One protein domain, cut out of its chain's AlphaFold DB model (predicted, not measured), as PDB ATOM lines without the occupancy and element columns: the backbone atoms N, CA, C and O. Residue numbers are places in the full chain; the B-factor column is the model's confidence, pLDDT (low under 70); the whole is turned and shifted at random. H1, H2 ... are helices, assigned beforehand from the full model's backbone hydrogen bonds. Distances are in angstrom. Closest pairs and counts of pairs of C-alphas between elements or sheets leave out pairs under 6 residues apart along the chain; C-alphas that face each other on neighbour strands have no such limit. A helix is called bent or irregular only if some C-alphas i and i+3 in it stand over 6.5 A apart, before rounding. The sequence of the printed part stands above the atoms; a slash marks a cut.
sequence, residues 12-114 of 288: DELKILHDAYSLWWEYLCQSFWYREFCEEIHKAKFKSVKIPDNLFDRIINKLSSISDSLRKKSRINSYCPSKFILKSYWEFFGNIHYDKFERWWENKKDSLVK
ATOM      1  N   ASP A  12      97.806  78.869  61.747       63.41
ATOM      2  CA  ASP A  12      97.196  78.323  62.964       63.41
ATOM      3  C   ASP A  12      97.426  76.812  63.108       63.41
ATOM      4  O   ASP A  12      97.718  76.321  64.201       63.41
ATOM      5  N   GLU A  13      97.341  76.058  62.008       62.31
ATOM      6  CA  GLU A  13      97.633  74.623  62.014       62.31
ATOM      7  C   GLU A  13      99.118  74.355  62.296       62.31
ATOM      8  O   GLU A  13      99.449  73.447  63.062       62.31
ATOM      9  N   LEU A  14     100.016  75.170  61.733       66.19
ATOM     10  CA  LEU A  14     101.452  75.086  62.003       66.19
ATOM     11  C   LEU A  14     101.783  75.394  63.458       66.19
ATOM     12  O   LEU A  14     102.629  74.719  64.042       66.19
ATOM     13  N   LYS A  15     101.087  76.358  64.060       72.62
ATOM     14  CA  LYS A  15     101.239  76.685  65.476       72.62
ATOM     15  C   LYS A  15     100.820  75.526  66.381       72.62
ATOM     16  O   LYS A  15     101.554  75.182  67.301       72.62
ATOM     17  N   ILE A  16      99.688  74.881  66.095       65.12
ATOM     18  CA  ILE A  16      99.234  73.699  66.849       65.12
ATOM     19  C   ILE A  16     100.249  72.554  66.730       65.12
ATOM     20  O   ILE A  16     100.539  71.878  67.717       65.12
ATOM     21  N   LEU A  17     100.804  72.338  65.533       65.38
ATOM     22  CA  LEU A  17     101.834  71.322  65.319       65.38
ATOM     23  C   LEU A  17     103.118  71.652  66.086       65.38
ATOM     24  O   LEU A  17     103.639  70.773  66.767       65.38
ATOM     25  N   HIS A  18     103.599  72.896  66.016       79.50
ATOM     26  CA  HIS A  18     104.764  73.361  66.778       79.50
ATOM     27  C   HIS A  18     104.583  73.085  68.272       79.50
ATOM     28  O   HIS A  18     105.406  72.394  68.871       79.50
ATOM     29  N   ASP A  19     103.452  73.512  68.839       68.44
ATOM     30  CA  ASP A  19     103.117  73.318  70.250       68.44
ATOM     31  C   ASP A  19     103.097  71.831  70.649       68.44
ATOM     32  O   ASP A  19     103.629  71.448  71.696       68.44
ATOM     33  N   ALA A  20     102.517  70.971  69.805       66.50
ATOM     34  CA  ALA A  20     102.468  69.532  70.043       66.50
ATOM     35  C   ALA A  20     103.859  68.878  69.968       66.50
ATOM     36  O   ALA A  20     104.208  68.066  70.829       66.50
ATOM     37  N   TYR A  21     104.676  69.231  68.970       73.44
ATOM     38  CA  TYR A  21     106.027  68.684  68.819       73.44
ATOM     39  C   TYR A  21     106.998  69.206  69.884       73.44
ATOM     40  O   TYR A  21     107.864  68.455  70.331       73.44
ATOM     41  N   SER A  22     106.826  70.446  70.339       78.75
ATOM     42  CA  SER A  22     107.579  71.024  71.456       78.75
ATOM     43  C   SER A  22     107.325  70.240  72.743       78.75
ATOM     44  O   SER A  22     108.244  69.849  73.461       78.75
ATOM     45  N   LEU A  23     106.062  69.901  72.994       70.69
ATOM     46  CA  LEU A  23     105.680  69.090  74.139       70.69
ATOM     47  C   LEU A  23     106.240  67.657  74.052       70.69
ATOM     48  O   LEU A  23     106.693  67.100  75.052       70.69
ATOM     49  N   TRP A  24     106.266  67.076  72.850       74.25
ATOM     50  CA  TRP A  24     106.917  65.790  72.574       74.25
ATOM     51  C   TRP A  24     108.407  65.801  72.880       74.25
ATOM     52  O   TRP A  24     108.908  64.913  73.574       74.25
ATOM     53  N   TRP A  25     109.095  66.821  72.372       81.69
ATOM     54  CA  TRP A  25     110.505  67.056  72.629       81.69
ATOM     55  C   TRP A  25     110.777  67.077  74.130       81.69
ATOM     56  O   TRP A  25     111.658  66.384  74.632       81.69
ATOM     57  N   GLU A  26     109.952  67.808  74.871       83.19
ATOM     58  CA  GLU A  26     110.106  67.974  76.306       83.19
ATOM     59  C   GLU A  26     109.835  66.689  77.101       83.19
ATOM     60  O   GLU A  26     110.578  66.385  78.038       83.19
ATOM     61  N   TYR A  27     108.839  65.881  76.719       80.88
ATOM     62  CA  TYR A  27     108.612  64.572  77.343       80.88
ATOM     63  C   TYR A  27     109.733  63.574  77.049       80.88
ATOM     64  O   TYR A  27     110.167  62.867  77.962       80.88
ATOM     65  N   LEU A  28     110.238  63.530  75.814       78.00
ATOM     66  CA  LEU A  28     111.396  62.702  75.474       78.00
ATOM     67  C   LEU A  28     112.643  63.158  76.243       78.00
ATOM     68  O   LEU A  28     113.400  62.312  76.714       78.00
ATOM     69  N   CYS A  29     112.818  64.465  76.472       86.00
ATOM     70  CA  CYS A  29     113.905  64.998  77.298       86.00
ATOM     71  C   CYS A  29     113.862  64.474  78.747       86.00
ATOM     72  O   CYS A  29     114.905  64.346  79.404       86.00
ATOM     73  N   GLN A  30     112.660  64.166  79.248       82.81
ATOM     74  CA  GLN A  30     112.459  63.546  80.560       82.81
ATOM     75  C   GLN A  30     112.558  62.015  80.539       82.81
ATOM     76  O   GLN A  30     112.644  61.411  81.609       82.81
ATOM     77  N   SER A  31     112.557  61.371  79.366       82.06
ATOM     78  CA  SER A  31     112.749  59.926  79.282       82.06
ATOM     79  C   SER A  31     114.187  59.567  79.634       82.06
ATOM     80  O   SER A  31     115.147  59.994  78.988       82.06
ATOM     81  N   PHE A  32     114.325  58.730  80.658       82.69
ATOM     82  CA  PHE A  32     115.618  58.221  81.086       82.69
ATOM     83  C   PHE A  32     116.238  57.327  80.005       82.69
ATOM     84  O   PHE A  32     117.379  57.533  79.605       82.69
ATOM     85  N   TRP A  33     115.464  56.375  79.476       78.81
ATOM     86  CA  TRP A  33     115.956  55.426  78.474       78.81
ATOM     87  C   TRP A  33     116.394  56.102  77.183       78.81
ATOM     88  O   TRP A  33     117.413  55.723  76.605       78.81
ATOM     89  N   TYR A  34     115.637  57.104  76.736       82.75
ATOM     90  CA  TYR A  34     115.993  57.828  75.528       82.75
ATOM     91  C   TYR A  34     117.259  58.672  75.718       82.75
ATOM     92  O   TYR A  34     118.094  58.715  74.815       82.75
ATOM     93  N   ARG A  35     117.462  59.248  76.911       86.94
ATOM     94  CA  ARG A  35     118.699  59.954  77.263       86.94
ATOM     95  C   ARG A  35     119.918  59.047  77.206       86.94
ATOM     96  O   ARG A  35     120.858  59.363  76.484       86.94
ATOM     97  N   GLU A  36     119.880  57.912  77.901       84.88
ATOM     98  CA  GLU A  36     120.987  56.943  77.907       84.88
ATOM     99  C   GLU A  36     121.314  56.468  76.484       84.88
ATOM    100  O   GLU A  36     122.474  56.388  76.078       84.88
ATOM    101  N   PHE A  37     120.280  56.217  75.679       85.44
ATOM    102  CA  PHE A  37     120.437  55.867  74.273       85.44
ATOM    103  C   PHE A  37     121.104  56.979  73.449       85.44
ATOM    104  O   PHE A  37     122.055  56.708  72.712       85.44
ATOM    105  N   CYS A  38     120.655  58.228  73.600       86.19
ATOM    106  CA  CYS A  38     121.248  59.379  72.924       86.19
ATOM    107  C   CYS A  38     122.715  59.584  73.320       86.19
ATOM    108  O   CYS A  38     123.553  59.832  72.454       86.19
ATOM    109  N   GLU A  39     123.047  59.440  74.604       87.50
ATOM    110  CA  GLU A  39     124.419  59.554  75.104       87.50
ATOM    111  C   GLU A  39     125.343  58.491  74.513       87.50
ATOM    112  O   GLU A  39     126.465  58.799  74.110       87.50
ATOM    113  N   GLU A  40     124.893  57.241  74.427       85.38
ATOM    114  CA  GLU A  40     125.694  56.167  73.846       85.38
ATOM    115  C   GLU A  40     125.909  56.358  72.339       85.38
ATOM    116  O   GLU A  40     127.026  56.155  71.852       85.38
ATOM    117  N   ILE A  41     124.894  56.833  71.601       83.12
ATOM    118  CA  ILE A  41     125.074  57.187  70.185       83.12
ATOM    119  C   ILE A  41     126.042  58.357  70.049       83.12
ATOM    120  O   ILE A  41     126.923  58.330  69.189       83.12
ATOM    121  N   HIS A  42     125.901  59.377  70.891       83.38
ATOM    122  CA  HIS A  42     126.774  60.540  70.882       83.38
ATOM    123  C   HIS A  42     128.233  60.130  71.123       83.38
ATOM    124  O   HIS A  42     129.093  60.416  70.292       83.38
ATOM    125  N   LYS A  43     128.510  59.350  72.178       82.81
ATOM    126  CA  LYS A  43     129.847  58.801  72.470       82.81
ATOM    127  C   LYS A  43     130.414  58.007  71.291       82.81
ATOM    128  O   LYS A  43     131.605  58.107  71.006       82.81
ATOM    129  N   ALA A  44     129.588  57.220  70.606       79.31
ATOM    130  CA  ALA A  44     130.021  56.440  69.451       79.31
ATOM    131  C   ALA A  44     130.324  57.307  68.217       79.31
ATOM    132  O   ALA A  44     131.331  57.071  67.546       79.31
ATOM    133  N   LYS A  45     129.511  58.338  67.946       76.19
ATOM    134  CA  LYS A  45     129.756  59.312  66.869       76.19
ATOM    135  C   LYS A  45     131.041  60.107  67.097       76.19
ATOM    136  O   LYS A  45     131.806  60.286  66.162       76.19
ATOM    137  N   PHE A  46     131.317  60.529  68.332       71.25
ATOM    138  CA  PHE A  46     132.564  61.236  68.656       71.25
ATOM    139  C   PHE A  46     133.813  60.364  68.487       71.25
ATOM    140  O   PHE A  46     134.891  60.877  68.214       71.25
ATOM    141  N   LYS A  47     133.677  59.042  68.637       67.44
ATOM    142  CA  LYS A  47     134.788  58.089  68.522       67.44
ATOM    143  C   LYS A  47     135.019  57.562  67.105       67.44
ATOM    144  O   LYS A  47     136.009  56.868  66.895       67.44
ATOM    145  N   SER A  48     134.128  57.822  66.143       59.06
ATOM    146  CA  SER A  48     134.202  57.201  64.814       59.06
ATOM    147  C   SER A  48     133.863  58.168  63.676       59.06
ATOM    148  O   SER A  48     132.848  58.853  63.702       59.06
ATOM    149  N   VAL A  49     134.699  58.175  62.630       56.88
ATOM    150  CA  VAL A  49     134.473  58.946  61.387       56.88
ATOM    151  C   VAL A  49     133.309  58.360  60.565       56.88
ATOM    152  O   VAL A  49     132.704  59.053  59.751       56.88
ATOM    153  N   LYS A  50     132.955  57.086  60.794       59.59
ATOM    154  CA  LYS A  50     131.811  56.400  60.177       59.59
ATOM    155  C   LYS A  50     130.996  55.667  61.237       59.59
ATOM    156  O   LYS A  50     131.550  54.900  62.018       59.59
ATOM    157  N   ILE A  51     129.682  55.884  61.217       61.91
ATOM    158  CA  ILE A  51     128.719  55.197  62.083       61.91
ATOM    159  C   ILE A  51     128.574  53.750  61.583       61.91
ATOM    160  O   ILE A  51     128.170  53.571  60.437       61.91
ATOM    161  N   PRO A  52     128.885  52.725  62.395       67.94
ATOM    162  CA  PRO A  52     128.688  51.332  61.997       67.94
ATOM    163  C   PRO A  52     127.207  51.005  61.763       67.94
ATOM    164  O   PRO A  52     126.360  51.412  62.562       67.94
ATOM    165  N   ASP A  53     126.903  50.176  60.760       70.00
ATOM    166  CA  ASP A  53     125.523  49.762  60.432       70.00
ATOM    167  C   ASP A  53     124.807  49.062  61.600       70.00
ATOM    168  O   ASP A  53     123.587  49.139  61.743       70.00
ATOM    169  N   ASN A  54     125.568  48.420  62.492       77.69
ATOM    170  CA  ASN A  54     125.061  47.727  63.677       77.69
ATOM    171  C   ASN A  54     125.161  48.546  64.977       77.69
ATOM    172  O   ASN A  54     124.988  47.985  66.063       77.69
ATOM    173  N   LEU A  55     125.463  49.850  64.909       78.94
ATOM    174  CA  LEU A  55     125.672  50.670  66.105       78.94
ATOM    175  C   LEU A  55     124.437  50.682  67.013       78.94
ATOM    176  O   LEU A  55     124.555  50.483  68.223       78.94
ATOM    177  N   PHE A  56     123.261  50.880  66.421       76.31
ATOM    178  CA  PHE A  56     121.988  50.897  67.139       76.31
ATOM    179  C   PHE A  56     121.762  49.591  67.907       76.31
ATOM    180  O   PHE A  56     121.458  49.615  69.097       76.31
ATOM    181  N   ASP A  57     121.993  48.452  67.256       77.25
ATOM    182  CA  ASP A  57     121.832  47.111  67.827       77.25
ATOM    183  C   ASP A  57     122.757  46.896  69.019       77.25
ATOM    184  O   ASP A  57     122.332  46.411  70.065       77.25
ATOM    185  N   ARG A  58     124.021  47.309  68.882       80.62
ATOM    186  CA  ARG A  58     125.017  47.209  69.953       80.62
ATOM    187  C   ARG A  58     124.628  48.049  71.162       80.62
ATOM    188  O   ARG A  58     124.706  47.557  72.286       80.62
ATOM    189  N   ILE A  59     124.189  49.286  70.940       81.06
ATOM    190  CA  ILE A  59     123.767  50.189  72.017       81.06
ATOM    191  C   ILE A  59     122.528  49.637  72.719       81.06
ATOM    192  O   ILE A  59     122.498  49.574  73.943       81.06
ATOM    193  N   ILE A  60     121.530  49.166  71.975       74.31
ATOM    194  CA  ILE A  60     120.295  48.639  72.565       74.31
ATOM    195  C   ILE A  60     120.547  47.342  73.334       74.31
ATOM    196  O   ILE A  60     120.003  47.167  74.425       74.31
ATOM    197  N   ASN A  61     121.413  46.462  72.825       76.69
ATOM    198  CA  ASN A  61     121.818  45.257  73.547       76.69
ATOM    199  C   ASN A  61     122.582  45.607  74.831       76.69
ATOM    200  O   ASN A  61     122.339  44.993  75.866       76.69
ATOM    201  N   LYS A  62     123.441  46.635  74.794       81.00
ATOM    202  CA  LYS A  62     124.142  47.159  75.975       81.00
ATOM    203  C   LYS A  62     123.175  47.754  77.007       81.00
ATOM    204  O   LYS A  62     123.308  47.486  78.194       81.00
ATOM    205  N   LEU A  63     122.192  48.544  76.580       76.62
ATOM    206  CA  LEU A  63     121.190  49.114  77.491       76.62
ATOM    207  C   LEU A  63     120.292  48.030  78.096       76.62
ATOM    208  O   LEU A  63     119.962  48.086  79.279       76.62
ATOM    209  N   SER A  64     119.949  47.016  77.300       72.00
ATOM    210  CA  SER A  64     119.178  45.856  77.750       72.00
ATOM    211  C   SER A  64     119.952  44.995  78.751       72.00
ATOM    212  O   SER A  64     119.364  44.540  79.724       72.00
ATOM    213  N   SER A  65     121.263  44.800  78.574       72.06
ATOM    214  CA  SER A  65     122.069  43.968  79.482       72.06
ATOM    215  C   SER A  65     122.372  44.634  80.827       72.06
ATOM    216  O   SER A  65     122.624  43.946  81.812       72.06
ATOM    217  N   ILE A  66     122.314  45.965  80.895       68.88
ATOM    218  CA  ILE A  66     122.565  46.743  82.118       68.88
ATOM    219  C   ILE A  66     121.231  47.170  82.775       68.88
ATOM    220  O   ILE A  66     121.217  47.888  83.785       68.88
ATOM    221  N   SER A  67     120.092  46.699  82.238       66.94
ATOM    222  CA  SER A  67     118.767  47.244  82.535       66.94
ATOM    223  C   SER A  67     118.382  47.187  84.004       66.94
ATOM    224  O   SER A  67     117.709  48.093  84.481       66.94
ATOM    225  N   ASP A  68     118.822  46.171  84.745       62.06
ATOM    226  CA  ASP A  68     118.459  46.016  86.157       62.06
ATOM    227  C   ASP A  68     119.136  47.055  87.059       62.06
ATOM    228  O   ASP A  68     118.529  47.552  88.009       62.06
ATOM    229  N   SER A  69     120.366  47.463  86.732       65.62
ATOM    230  CA  SER A  69     121.049  48.555  87.438       65.62
ATOM    231  C   SER A  69     120.510  49.933  87.033       65.62
ATOM    232  O   SER A  69     120.377  50.823  87.874       65.62
ATOM    233  N   LEU A  70     120.125  50.089  85.763       63.50
ATOM    234  CA  LEU A  70     119.532  51.310  85.221       63.50
ATOM    235  C   LEU A  70     118.098  51.518  85.728       63.50
ATOM    236  O   LEU A  70     117.724  52.639  86.063       63.50
ATOM    237  N   ARG A  71     117.326  50.440  85.908       60.94
ATOM    238  CA  ARG A  71     115.995  50.466  86.536       60.94
ATOM    239  C   ARG A  71     116.026  51.034  87.947       60.94
ATOM    240  O   ARG A  71     115.125  51.781  88.296       60.94
ATOM    241  N   LYS A  72     117.060  50.724  88.739       62.81
ATOM    242  CA  LYS A  72     117.225  51.292  90.090       62.81
ATOM    243  C   LYS A  72     117.487  52.802  90.069       62.81
ATOM    244  O   LYS A  72     117.169  53.480  91.040       62.81
ATOM    245  N   LYS A  73     118.073  53.324  88.985       62.88
ATOM    246  CA  LYS A  73     118.342  54.761  88.796       62.88
ATOM    247  C   LYS A  73     117.157  55.504  88.187       62.88
ATOM    248  O   LYS A  73     116.932  56.670  88.511       62.88
ATOM    249  N   SER A  74     116.393  54.838  87.326       59.94
ATOM    250  CA  SER A  74     115.146  55.379  86.810       59.94
ATOM    251  C   SER A  74     114.152  55.557  87.958       59.94
ATOM    252  O   SER A  74     113.738  54.599  88.606       59.94
ATOM    253  N   ARG A  75     113.694  56.794  88.185       56.59
ATOM    254  CA  ARG A  75     112.591  57.089  89.129       56.59
ATOM    255  C   ARG A  75     111.250  56.500  88.676       56.59
ATOM    256  O   ARG A  75     110.252  56.561  89.385       56.59
ATOM    257  N   ILE A  76     111.241  55.931  87.479       56.31
ATOM    258  CA  ILE A  76     110.107  55.367  86.782       56.31
ATOM    259  C   ILE A  76     110.443  53.887  86.579       56.31
ATOM    260  O   ILE A  76     111.276  53.539  85.751       56.31
ATOM    261  N   ASN A  77     109.805  52.997  87.342       48.81
ATOM    262  CA  ASN A  77     109.951  51.549  87.159       48.81
ATOM    263  C   ASN A  77     109.471  51.192  85.733       48.81
ATOM    264  O   ASN A  77     108.258  51.124  85.496       48.81
ATOM    265  N   SER A  78     110.386  51.085  84.759       54.59
ATOM    266  CA  SER A  78     110.036  50.907  83.346       54.59
ATOM    267  C   SER A  78     110.842  49.819  82.635       54.59
ATOM    268  O   SER A  78     111.975  49.464  82.970       54.59
ATOM    269  N   TYR A  79     110.151  49.230  81.664       59.97
ATOM    270  CA  TYR A  79     110.653  48.294  80.672       59.97
ATOM    271  C   TYR A  79     111.490  49.069  79.648       59.97
ATOM    272  O   TYR A  79     111.061  50.140  79.222       59.97
ATOM    273  N   CYS A  80     112.659  48.540  79.268       63.41
ATOM    274  CA  CYS A  80     113.484  49.135  78.217       63.41
ATOM    275  C   CYS A  80     112.670  49.168  76.909       63.41
ATOM    276  O   CYS A  80     112.168  48.117  76.503       63.41
ATOM    277  N   PRO A  81     112.492  50.335  76.267       67.69
ATOM    278  CA  PRO A  81     111.778  50.447  74.998       67.69
ATOM    279  C   PRO A  81     112.323  49.491  73.932       67.69
ATOM    280  O   PRO A  81     113.514  49.177  73.913       67.69
ATOM    281  N   SER A  82     111.469  49.043  73.007       68.38
ATOM    282  CA  SER A  82     111.935  48.171  71.927       68.38
ATOM    283  C   SER A  82     112.962  48.889  71.043       68.38
ATOM    284  O   SER A  82     112.927  50.112  70.874       68.38
ATOM    285  N   LYS A  83     113.849  48.106  70.418       68.00
ATOM    286  CA  LYS A  83     114.847  48.601  69.457       68.00
ATOM    287  C   LYS A  83     114.243  49.517  68.392       68.00
ATOM    288  O   LYS A  83     114.833  50.536  68.048       68.00
ATOM    289  N   PHE A  84     113.081  49.123  67.875       62.50
ATOM    290  CA  PHE A  84     112.369  49.865  66.845       62.50
ATOM    291  C   PHE A  84     112.004  51.271  67.341       62.50
ATOM    292  O   PHE A  84     112.348  52.248  66.691       62.50
ATOM    293  N   ILE A  85     111.437  51.380  68.547       65.75
ATOM    294  CA  ILE A  85     110.985  52.656  69.122       65.75
ATOM    295  C   ILE A  85     112.150  53.640  69.311       65.75
ATOM    296  O   ILE A  85     112.061  54.784  68.869       65.75
ATOM    297  N   LEU A  86     113.256  53.210  69.933       67.38
ATOM    298  CA  LEU A  86     114.402  54.098  70.199       67.38
ATOM    299  C   LEU A  86     115.063  54.592  68.910       67.38
ATOM    300  O   LEU A  86     115.406  55.771  68.803       67.38
ATOM    301  N   LYS A  87     115.214  53.700  67.923       70.38
ATOM    302  CA  LYS A  87     115.760  54.053  66.611       70.38
ATOM    303  C   LYS A  87     114.857  55.066  65.899       70.38
ATOM    304  O   LYS A  87     115.360  56.108  65.490       70.38
ATOM    305  N   SER A  88     113.547  54.821  65.841       66.12
ATOM    306  CA  SER A  88     112.592  55.738  65.207       66.12
ATOM    307  C   SER A  88     112.571  57.115  65.875       66.12
ATOM    308  O   SER A  88     112.561  58.136  65.188       66.12
ATOM    309  N   TYR A  89     112.626  57.179  67.211       71.50
ATOM    310  CA  TYR A  89     112.740  58.460  67.910       71.50
ATOM    311  C   TYR A  89     114.003  59.212  67.533       71.50
ATOM    312  O   TYR A  89     113.946  60.410  67.291       71.50
ATOM    313  N   TRP A  90     115.142  58.537  67.442       74.12
ATOM    314  CA  TRP A  90     116.386  59.174  67.029       74.12
ATOM    315  C   TRP A  90     116.413  59.605  65.566       74.12
ATOM    316  O   TRP A  90     116.938  60.669  65.260       74.12
ATOM    317  N   GLU A  91     115.831  58.839  64.651       71.31
ATOM    318  CA  GLU A  91     115.721  59.254  63.245       71.31
ATOM    319  C   GLU A  91     114.851  60.509  63.088       71.31
ATOM    320  O   GLU A  91     115.127  61.369  62.244       71.31
ATOM    321  N   PHE A  92     113.826  60.645  63.931       71.12
ATOM    322  CA  PHE A  92     112.885  61.754  63.853       71.12
ATOM    323  C   PHE A  92     113.308  62.977  64.676       71.12
ATOM    324  O   PHE A  92     113.436  64.073  64.126       71.12
ATOM    325  N   PHE A  93     113.549  62.800  65.973       71.81
ATOM    326  CA  PHE A  93     113.901  63.860  66.921       71.81
ATOM    327  C   PHE A  93     115.415  64.068  67.072       71.81
ATOM    328  O   PHE A  93     115.850  65.097  67.583       71.81
ATOM    329  N   GLY A  94     116.244  63.156  66.564       77.75
ATOM    330  CA  GLY A  94     117.695  63.307  66.623       77.75
ATOM    331  C   GLY A  94     118.234  63.255  68.049       77.75
ATOM    332  O   GLY A  94     117.710  62.567  68.920       77.75
ATOM    333  N   ASN A  95     119.317  63.995  68.282       79.12
ATOM    334  CA  ASN A  95     119.953  64.076  69.589       79.12
ATOM    335  C   ASN A  95     119.338  65.194  70.441       79.12
ATOM    336  O   ASN A  95     119.979  66.221  70.671       79.12
ATOM    337  N   ILE A  96     118.099  65.000  70.896       85.44
ATOM    338  CA  ILE A  96     117.299  66.067  71.526       85.44
ATOM    339  C   ILE A  96     117.965  66.714  72.742       85.44
ATOM    340  O   ILE A  96     117.712  67.871  73.055       85.44
ATOM    341  N   HIS A  97     118.820  65.962  73.436       85.38
ATOM    342  CA  HIS A  97     119.474  66.408  74.663       85.38
ATOM    343  C   HIS A  97     120.658  67.351  74.403       85.38
ATOM    344  O   HIS A  97     121.200  67.914  75.349       85.38
ATOM    345  N   TYR A  98     121.066  67.512  73.141       83.06
ATOM    346  CA  TYR A  98     122.208  68.335  72.729       83.06
ATOM    347  C   TYR A  98     121.842  69.358  71.644       83.06
ATOM    348  O   TYR A  98     122.723  70.061  71.152       83.06
ATOM    349  N   ASP A  99     120.568  69.445  71.258       82.94
ATOM    350  CA  ASP A  99     120.082  70.413  70.275       82.94
ATOM    351  C   ASP A  99     118.945  71.263  70.858       82.94
ATOM    352  O   ASP A  99     118.372  70.951  71.903       82.94
ATOM    353  N   LYS A 100     118.627  72.372  70.190       90.06
ATOM    354  CA  LYS A 100     117.489  73.228  70.535       90.06
ATOM    355  C   LYS A 100     116.282  72.835  69.694       90.06
ATOM    356  O   LYS A 100     116.401  72.714  68.475       90.06
ATOM    357  N   PHE A 101     115.113  72.748  70.330       89.06
ATOM    358  CA  PHE A 101     113.856  72.431  69.648       89.06
ATOM    359  C   PHE A 101     113.613  73.322  68.423       89.06
ATOM    360  O   PHE A 101     113.344  72.803  67.348       89.06
ATOM    361  N   GLU A 102     113.798  74.641  68.544       92.38
ATOM    362  CA  GLU A 102     113.550  75.569  67.427       92.38
ATOM    363  C   GLU A 102     114.448  75.301  66.214       92.38
ATOM    364  O   GLU A 102     114.000  75.380  65.075       92.38
ATOM    365  N   ARG A 103     115.711  74.903  66.431       86.88
ATOM    366  CA  ARG A 103     116.613  74.543  65.329       86.88
ATOM    367  C   ARG A 103     116.147  73.260  64.640       86.88
ATOM    368  O   ARG A 103     116.176  73.175  63.414       86.88
ATOM    369  N   TRP A 104     115.713  72.267  65.414       87.88
ATOM    370  CA  TRP A 104     115.117  71.052  64.863       87.88
ATOM    371  C   TRP A 104     113.824  71.354  64.094       87.88
ATOM    372  O   TRP A 104     113.647  70.857  62.981       87.88
ATOM    373  N   TRP A 105     112.954  72.200  64.652       85.38
ATOM    374  CA  TRP A 105     111.677  72.578  64.055       85.38
ATOM    375  C   TRP A 105     111.867  73.279  62.716       85.38
ATOM    376  O   TRP A 105     111.266  72.861  61.736       85.38
ATOM    377  N   GLU A 106     112.753  74.272  62.634       87.00
ATOM    378  CA  GLU A 106     113.060  74.970  61.380       87.00
ATOM    379  C   GLU A 106     113.524  74.007  60.276       87.00
ATOM    380  O   GLU A 106     113.088  74.118  59.134       87.00
ATOM    381  N   ASN A 107     114.323  72.995  60.626       82.62
ATOM    382  CA  ASN A 107     114.803  71.991  59.674       82.62
ATOM    383  C   ASN A 107     113.730  70.967  59.264       82.62
ATOM    384  O   ASN A 107     113.819  70.367  58.191       82.62
ATOM    385  N   LYS A 108     112.746  70.699  60.131       75.00
ATOM    386  CA  LYS A 108     111.737  69.650  59.919       75.00
ATOM    387  C   LYS A 108     110.394  70.181  59.440       75.00
ATOM    388  O   LYS A 108     109.704  69.441  58.737       75.00
ATOM    389  N   LYS A 109     110.020  71.421  59.762       72.50
ATOM    390  CA  LYS A 109     108.686  71.975  59.492       72.50
ATOM    391  C   LYS A 109     108.304  71.841  58.023       72.50
ATOM    392  O   LYS A 109     107.227  71.339  57.740       72.50
ATOM    393  N   ASP A 110     109.216  72.119  57.094       65.31
ATOM    394  CA  ASP A 110     108.936  72.033  55.656       65.31
ATOM    395  C   ASP A 110     108.693  70.593  55.189       65.31
ATOM    396  O   ASP A 110     107.833  70.343  54.343       65.31
ATOM    397  N   SER A 111     109.408  69.624  55.768       64.38
ATOM    398  CA  SER A 111     109.177  68.198  55.499       64.38
ATOM    399  C   SER A 111     107.848  67.698  56.077       64.38
ATOM    400  O   SER A 111     107.236  66.790  55.520       64.38
ATOM    401  N   LEU A 112     107.375  68.318  57.162       59.03
ATOM    402  CA  LEU A 112     106.077  68.031  57.777       59.03
ATOM    403  C   LEU A 112     104.928  68.725  57.034       59.03
ATOM    404  O   LEU A 112     103.837  68.161  56.947       59.03
ATOM    405  N   VAL A 113     105.186  69.914  56.477       53.00
ATOM    406  CA  VAL A 113     104.256  70.688  55.644       53.00
ATOM    407  C   VAL A 113     104.007  69.963  54.326       53.00
ATOM    408  O   VAL A 113     102.868  69.836  53.889       53.00
ATOM    409  N   LYS A 114     105.059  69.410  53.716       45.91
ATOM    410  CA  LYS A 114     104.972  68.654  52.466       45.91
ATOM    411  C   LYS A 114     104.582  67.200  52.724       45.91
ATOM    412  O   LYS A 114     105.368  66.281  52.501       45.91
TER     413      LYS A 114
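What this domain is: This is residues 12 to 114 of the 288 residues of an uncharacterized protein of Deltaproteobacteria bacterium HGW-Deltaproteobacteria-5 (UniProt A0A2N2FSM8). H1 and H2 make an L; H3 packs steeply across H2, H5 lies near the middle, and H6 slants near H1. The 103 printed residues, all helix by class, hold six named helices, H1 to H6 in order, and no named strand. The whole is only just compact, close to loose, with radius of gyration of the C-alphas 15.0 A and spans of 45 by 35 by 21 A.

Where its parts are: H1, residues 12 to 30, starts at C-alpha 12 (97.196, 78.323, 62.964) and spans 27.6 A. H2, 32 to 47, spans 22.9 A; H3 is 55 to 65, H4 67 to 73, H5 83 to 93. H6, 101 to 113, irregular with C-alphas 107 and 110 7.1 A apart, ends at C-alpha 113 (104.256, 70.688, 55.644).

How they stand to each other: H2 touches H3, closest C-alphas Glu 40 and Ile 59, 6.5 A. H4 has 1 of 3 O i to N i+4 pairs within hydrogen-bond range and 3 of 4 O i to N i+3; H6 has 7 of 9.

The domain as a whole: The printed part has no cut. Residues 66 to 86, among others, are under pLDDT 70.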